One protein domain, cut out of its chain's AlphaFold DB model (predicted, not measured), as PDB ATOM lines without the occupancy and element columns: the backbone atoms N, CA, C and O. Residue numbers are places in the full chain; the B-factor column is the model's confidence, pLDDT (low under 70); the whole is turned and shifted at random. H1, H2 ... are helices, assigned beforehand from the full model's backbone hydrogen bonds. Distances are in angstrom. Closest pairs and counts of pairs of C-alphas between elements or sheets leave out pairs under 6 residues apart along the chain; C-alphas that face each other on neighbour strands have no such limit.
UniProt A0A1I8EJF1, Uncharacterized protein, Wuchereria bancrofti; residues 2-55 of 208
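Overview. This is residues 2 to 55 of the 208 residues of an uncharacterized protein of Wuchereria bancrofti (UniProt A0A1I8EJF1). A long helix, H3, makes one side of an open, loose loop; short H4 follows after its last residue, and before its first residue residues 26 to 31 link it to H2, from which residues 7 to 16 stretch away to small H1. The middle is empty, with no helix packed on another. The printed part has 54 residues with four named helices, H1 H2 H3 H4, and no named strand: all helix, loose, radius of gyration of the C-alphas 13.9 A, spans 34 by 29 by 19 A.

Arrangement. H3, residues 32 to 47, and H4, residues 49 to 52, meet only through their tight link, residue 48. H2, residues 17 to 25, is apart from H3 and H4. H1, residues 2 to 6, is apart from H2, H3 and H4. Every O i to N i+4 pair is within hydrogen-bond range in H1, H2 and H3; H4 is too short for one.

Along the chain. H3 runs 22.6 A from C-alpha 32 at (229.582, 242.344, 278.068) to C-alpha 47 at (218.570, 245.496, 258.578). H2 measures 12.2 A. H1 begins at C-alpha 2, (236.660, 228.302, 265.223).

Size, cuts and confidence. The C-alphas farthest apart, of Lys 29 and Tyr 54, are 36.7 A apart. Residues 35 to 55 stand free. The printed part has no cut, and no link is long. No printed residue is under pLDDT 70.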
ATOM      1  N   HIS A   2     236.623 228.730 266.634       88.88
ATOM      2  CA  HIS A   2     236.660 228.302 265.223       88.88
ATOM      3  C   HIS A   2     235.912 227.004 264.906       88.88
ATOM      4  O   HIS A   2     235.222 226.978 263.903       88.88
ATOM      5  N   ILE A   3     235.957 225.984 265.776       92.00
ATOM      6  CA  ILE A   3     235.202 224.730 265.567       92.00
ATOM      7  C   ILE A   3     233.711 225.019 265.360       92.00
ATOM      8  O   ILE A   3     233.125 224.559 264.390       92.00
ATOM      9  N   VAL A   4     233.121 225.838 266.235       90.38
ATOM     10  CA  VAL A   4     231.711 226.240 266.141       90.38
ATOM     11  C   VAL A   4     231.476 227.108 264.902       90.38
ATOM     12  O   VAL A   4     230.508 226.892 264.187       90.38
ATOM     13  N   ALA A   5     232.375 228.051 264.610       87.88
ATOM     14  CA  ALA A   5     232.251 228.965 263.473       87.88
ATOM     15  C   ALA A   5     232.326 228.256 262.103       87.88
ATOM     16  O   ALA A   5     231.678 228.699 261.154       87.88
ATOM     17  N   SER A   6     233.053 227.137 262.008       90.75
ATOM     18  CA  SER A   6     233.141 226.326 260.789       90.75
ATOM     19  C   SER A   6     231.794 225.727 260.378       90.75
ATOM     20  O   SER A   6     231.518 225.649 259.185       90.75
ATOM     21  N   PHE A   7     230.918 225.383 261.332       93.12
ATOM     22  CA  PHE A   7     229.560 224.906 261.022       93.12
ATOM     23  C   PHE A   7     228.684 225.980 260.357       93.12
ATOM     24  O   PHE A   7     227.717 225.646 259.681       93.12
ATOM     25  N   PHE A   8     229.035 227.263 260.506       89.50
ATOM     26  CA  PHE A   8     228.328 228.401 259.909       89.50
ATOM     27  C   PHE A   8     229.038 228.966 258.666       89.50
ATOM     28  O   PHE A   8     228.685 230.048 258.201       89.50
ATOM     29  N   GLY A   9     230.059 228.276 258.138       85.81
ATOM     30  CA  GLY A   9     230.809 228.721 256.956       85.81
ATOM     31  C   GLY A   9     231.690 229.956 257.191       85.81
ATOM     32  O   GLY A   9     231.975 230.702 256.256       85.81
ATOM     33  N   CYS A  10     232.105 230.214 258.435       85.81
ATOM     34  CA  CYS A  10     232.915 231.381 258.778       85.81
ATOM     35  C   CYS A  10     234.413 231.150 258.502       85.81
ATOM     36  O   CYS A  10     234.940 230.061 258.733       85.81
ATOM     37  N   PHE A  11     235.124 232.192 258.061       86.44
ATOM     38  CA  PHE A  11     236.574 232.140 257.848       86.44
ATOM     39  C   PHE A  11     237.353 232.120 259.178       86.44
ATOM     40  O   PHE A  11     236.905 232.661 260.195       86.44
ATOM     41  N   ALA A  12     238.551 231.528 259.177       84.75
ATOM     42  CA  ALA A  12     239.436 231.515 260.338       84.75
ATOM     43  C   ALA A  12     239.993 232.926 260.618       84.75
ATOM     44  O   ALA A  12     240.857 233.426 259.904       84.75
ATOM     45  N   GLY A  13     239.475 233.586 261.655       80.69
ATOM     46  CA  GLY A  13     239.888 234.933 262.056       80.69
ATOM     47  C   GLY A  13     240.757 234.957 263.314       80.69
ATOM     48  O   GLY A  13     240.504 234.223 264.261       80.69
ATOM     49  N   GLY A  14     241.754 235.840 263.356       84.56
ATOM     50  CA  GLY A  14     242.525 236.126 264.570       84.56
ATOM     51  C   GLY A  14     241.913 237.237 265.432       84.56
ATOM     52  O   GLY A  14     240.866 237.810 265.115       84.56
ATOM     53  N   SER A  15     242.605 237.591 266.516       81.94
ATOM     54  CA  SER A  15     242.305 238.802 267.280       81.94
ATOM     55  C   SER A  15     242.624 240.053 266.448       81.94
ATOM     56  O   SER A  15     243.632 240.127 265.749       81.94
ATOM     57  N   SER A  16     241.748 241.060 266.502       85.00
ATOM     58  CA  SER A  16     241.963 242.329 265.802       85.00
ATOM     59  C   SER A  16     242.545 243.362 266.758       85.00
ATOM     60  O   SER A  16     241.831 243.903 267.602       85.00
ATOM     61  N   LEU A  17     243.833 243.668 266.587       83.50
ATOM     62  CA  LEU A  17     244.549 244.633 267.421       83.50
ATOM     63  C   LEU A  17     243.869 246.011 267.427       83.50
ATOM     64  O   LEU A  17     243.694 246.603 268.485       83.50
ATOM     65  N   SER A  18     243.430 246.489 266.260       84.25
ATOM     66  CA  SER A  18     242.746 247.781 266.127       84.25
ATOM     67  C   SER A  18     241.474 247.842 266.985       84.25
ATOM     68  O   SER A  18     241.297 248.789 267.749       84.25
ATOM     69  N   ARG A  19     240.639 246.791 266.970       85.31
ATOM     70  CA  ARG A  19     239.431 246.726 267.812       85.31
ATOM     71  C   ARG A  19     239.771 246.696 269.299       85.31
ATOM     72  O   ARG A  19     239.123 247.389 270.077       85.31
ATOM     73  N   THR A  20     240.788 245.928 269.691       87.31
ATOM     74  CA  THR A  20     241.223 245.840 271.092       87.31
ATOM     75  C   THR A  20     241.761 247.175 271.597       87.31
ATOM     76  O   THR A  20     241.403 247.584 272.697       87.31
ATOM     77  N   ILE A  21     242.561 247.884 270.794       86.31
ATOM     78  CA  ILE A  21     243.078 249.211 271.149       86.31
ATOM     79  C   ILE A  21     241.923 250.196 271.317       86.31
ATOM     80  O   ILE A  21     241.858 250.863 272.344       86.31
ATOM     81  N   THR A  22     240.987 250.267 270.370       88.00
ATOM     82  CA  THR A  22     239.833 251.173 270.484       88.00
ATOM     83  C   THR A  22     238.991 250.846 271.717       88.00
ATOM     84  O   THR A  22     238.651 251.746 272.479       88.00
ATOM     85  N   SER A  23     238.724 249.564 271.977       87.38
ATOM     86  CA  SER A  23     237.999 249.126 273.176       87.38
ATOM     87  C   SER A  23     238.737 249.519 274.464       87.38
ATOM     88  O   SER A  23     238.136 250.059 275.391       87.38
ATOM     89  N   ALA A  24     240.062 249.342 274.503       88.94
ATOM     90  CA  ALA A  24     240.896 249.748 275.630       88.94
ATOM     91  C   ALA A  24     240.896 251.272 275.840       88.94
ATOM     92  O   ALA A  24     240.808 251.730 276.978       88.94
ATOM     93  N   ARG A  25     240.932 252.068 274.761       90.19
ATOM     94  CA  ARG A  25     240.823 253.540 274.820       90.19
ATOM     95  C   ARG A  25     239.464 254.003 275.342       90.19
ATOM     96  O   ARG A  25     239.403 255.015 276.027       90.19
ATOM     97  N   LEU A  26     238.406 253.245 275.062       89.56
ATOM     98  CA  LEU A  26     237.059 253.472 275.592       89.56
ATOM     99  C   LEU A  26     236.888 252.980 277.043       89.56
ATOM    100  O   LEU A  26     235.802 253.095 277.602       89.56
ATOM    101  N   GLY A  27     237.938 252.434 277.669       87.81
ATOM    102  CA  GLY A  27     237.915 252.021 279.073       87.81
ATOM    103  C   GLY A  27     237.063 250.779 279.349       87.81
ATOM    104  O   GLY A  27     236.620 250.577 280.479       87.81
ATOM    105  N   THR A  28     236.814 249.935 278.343       86.75
ATOM    106  CA  THR A  28     235.980 248.735 278.499       86.75
ATOM    107  C   THR A  28     236.659 247.722 279.422       86.75
ATOM    108  O   THR A  28     237.769 247.276 279.129       86.75
ATOM    109  N   LYS A  29     235.993 247.325 280.512       86.62
ATOM    110  CA  LYS A  29     236.529 246.358 281.496       86.62
ATOM    111  C   LYS A  29     235.835 244.994 281.487       86.62
ATOM    112  O   LYS A  29     236.287 244.085 282.173       86.62
ATOM    113  N   SER A  30     234.739 244.849 280.740       90.12
ATOM    114  CA  SER A  30     233.888 243.654 280.760       90.12
ATOM    115  C   SER A  30     233.683 243.065 279.366       90.12
ATOM    116  O   SER A  30     233.584 243.790 278.376       90.12
ATOM    117  N   GLN A  31     233.546 241.738 279.300       87.38
ATOM    118  CA  GLN A  31     233.197 241.002 278.079       87.38
ATOM    119  C   GLN A  31     231.766 241.291 277.599       87.38
ATOM    120  O   GLN A  31     231.443 241.015 276.442       87.38
ATOM    121  N   LEU A  32     230.927 241.906 278.444       89.62
ATOM    122  CA  LEU A  32     229.582 242.344 278.068       89.62
ATOM    123  C   LEU A  32     229.610 243.331 276.890       89.62
ATOM    124  O   LEU A  32     228.728 243.294 276.038       89.62
ATOM    125  N   THR A  33     230.657 244.156 276.779       88.50
ATOM    126  CA  THR A  33     230.849 245.058 275.634       88.50
ATOM    127  C   THR A  33     230.904 244.280 274.318       88.50
ATOM    128  O   THR A  33     230.257 244.666 273.347       88.50
ATOM    129  N   THR A  34     231.616 243.152 274.281       89.25
ATOM    130  CA  THR A  34     231.710 242.305 273.085       89.25
ATOM    131  C   THR A  34     230.347 241.734 272.697       89.25
ATOM    132  O   THR A  34     230.025 241.679 271.513       89.25
ATOM    133  N   LEU A  35     229.520 241.360 273.680       92.38
ATOM    134  CA  LEU A  35     228.166 240.855 273.440       92.38
ATOM    135  C   LEU A  35     227.261 241.930 272.822       92.38
ATOM    136  O   LEU A  35     226.595 241.666 271.823       92.38
ATOM    137  N   VAL A  36     227.302 243.161 273.345       92.75
ATOM    138  CA  VAL A  36     226.561 244.299 272.772       92.75
ATOM    139  C   VAL A  36     227.004 244.575 271.333       92.75
ATOM    140  O   VAL A  36     226.162 244.738 270.454       92.75
ATOM    141  N   VAL A  37     228.312 244.556 271.060       91.62
ATOM    142  CA  VAL A  37     228.850 244.749 269.702       91.62
ATOM    143  C   VAL A  37     228.342 243.675 268.735       91.62
ATOM    144  O   VAL A  37     227.971 244.002 267.611       91.62
ATOM    145  N   VAL A  38     228.280 242.407 269.157       92.44
ATOM    146  CA  VAL A  38     227.750 241.317 268.320       92.44
ATOM    147  C   VAL A  38     226.262 241.515 268.023       92.44
ATOM    148  O   VAL A  38     225.860 241.356 266.873       92.44
ATOM    149  N   ILE A  39     225.454 241.915 269.009       94.50
ATOM    150  CA  ILE A  39     224.021 242.193 268.803       94.50
ATOM    151  C   ILE A  39     223.831 243.332 267.796       94.50
ATOM    152  O   ILE A  39     223.056 243.199 266.851       94.50
ATOM    153  N   VAL A  40     224.577 244.430 267.949       94.06
ATOM    154  CA  VAL A  40     224.524 245.564 267.015       94.06
ATOM    155  C   VAL A  40     224.940 245.134 265.605       94.06
ATOM    156  O   VAL A  40     224.277 245.497 264.635       94.06
ATOM    157  N   LEU A  41     225.988 244.315 265.471       92.69
ATOM    158  CA  LEU A  41     226.410 243.775 264.177       92.69
ATOM    159  C   LEU A  41     225.340 242.887 263.532       92.69
ATOM    160  O   LEU A  41     225.156 242.983 262.323       92.69
ATOM    161  N   LEU A  42     224.617 242.069 264.302       93.25
ATOM    162  CA  LEU A  42     223.507 241.261 263.780       93.25
ATOM    163  C   LEU A  42     222.350 242.137 263.279       93.25
ATOM    164  O   LEU A  42     221.824 241.886 262.196       93.25
ATOM    165  N   ILE A  43     221.996 243.194 264.019       94.00
ATOM    166  CA  ILE A  43     220.955 244.153 263.611       94.00
ATOM    167  C   ILE A  43     221.352 244.855 262.310       94.00
ATOM    168  O   ILE A  43     220.550 244.937 261.382       94.00
ATOM    169  N   ILE A  44     222.597 245.326 262.206       92.94
ATOM    170  CA  ILE A  44     223.109 245.973 260.990       92.94
ATOM    171  C   ILE A  44     223.166 244.973 259.830       92.94
ATOM    172  O   ILE A  44     222.781 245.314 258.715       92.94
ATOM    173  N   ALA A  45     223.612 243.740 260.072       90.88
ATOM    174  CA  ALA A  45     223.700 242.717 259.037       90.88
ATOM    175  C   ALA A  45     222.324 242.352 258.464       90.88
ATOM    176  O   ALA A  45     222.205 242.218 257.253       90.88
ATOM    177  N   TYR A  46     221.284 242.230 259.295       90.44
ATOM    178  CA  TYR A  46     219.938 241.894 258.821       90.44
ATOM    179  C   TYR A  46     219.169 243.115 258.289       90.44
ATOM    180  O   TYR A  46     218.472 243.017 257.283       90.44
ATOM    181  N   GLY A  47     219.315 244.282 258.926       90.12
ATOM    182  CA  GLY A  47     218.570 245.496 258.578       90.12
ATOM    183  C   GLY A  47     219.228 246.356 257.496       90.12
ATOM    184  O   GLY A  47     218.557 246.807 256.571       90.12
ATOM    185  N   ALA A  48     220.540 246.585 257.582       86.75
ATOM    186  CA  ALA A  48     221.280 247.479 256.684       86.75
ATOM    187  C   ALA A  48     221.971 246.757 255.511       86.75
ATOM    188  O   ALA A  48     222.598 247.414 254.680       86.75
ATOM    189  N   ALA A  49     221.817 245.431 255.379       83.62
ATOM    190  CA  ALA A  49     222.224 244.668 254.191       83.62
ATOM    191  C   ALA A  49     221.904 245.357 252.845       83.62
ATOM    192  O   ALA A  49     222.814 245.473 252.017       83.62
ATOM    193  N   PRO A  50     220.676 245.862 252.590       83.81
ATOM    194  CA  PRO A  50     220.359 246.511 251.317       83.81
ATOM    195  C   PRO A  50     221.079 247.852 251.115       83.81
ATOM    196  O   PRO A  50     221.327 248.229 249.970       83.81
ATOM    197  N   LEU A  51     221.472 248.550 252.188       84.12
ATOM    198  CA  LEU A  51     222.255 249.787 252.088       84.12
ATOM    199  C   LEU A  51     223.657 249.517 251.528       84.12
ATOM    200  O   LEU A  51     224.159 250.291 250.714       84.12
ATOM    201  N   PHE A  52     224.275 248.392 251.905       81.50
ATOM    202  CA  PHE A  52     225.613 248.033 251.430       81.50
ATOM    203  C   PHE A  52     225.666 247.732 249.926       81.50
ATOM    204  O   PHE A  52     226.737 247.849 249.334       81.50
ATOM    205  N   LYS A  53     224.534 247.418 249.278       82.25
ATOM    206  CA  LYS A  53     224.477 247.235 247.816       82.25
ATOM    207  C   LYS A  53     224.825 248.518 247.057       82.25
ATOM    208  O   LYS A  53     225.418 248.449 245.983       82.25
ATOM    209  N   TYR A  54     224.474 249.674 247.614       86.00
ATOM    210  CA  TYR A  54     224.770 250.976 247.018       86.00
ATOM    211  C   TYR A  54     226.181 251.469 247.339       86.00
ATOM    212  O   TYR A  54     226.587 252.517 246.839       86.00
ATOM    213  N   LEU A  55     226.942 250.738 248.161       87.12
ATOM    214  CA  LEU A  55     228.269 251.165 248.568       87.12
ATOM    215  C   LEU A  55     229.281 250.886 247.439       87.12
ATOM    216  O   LEU A  55     229.532 249.723 247.105       87.12
TER     217      LEU A  55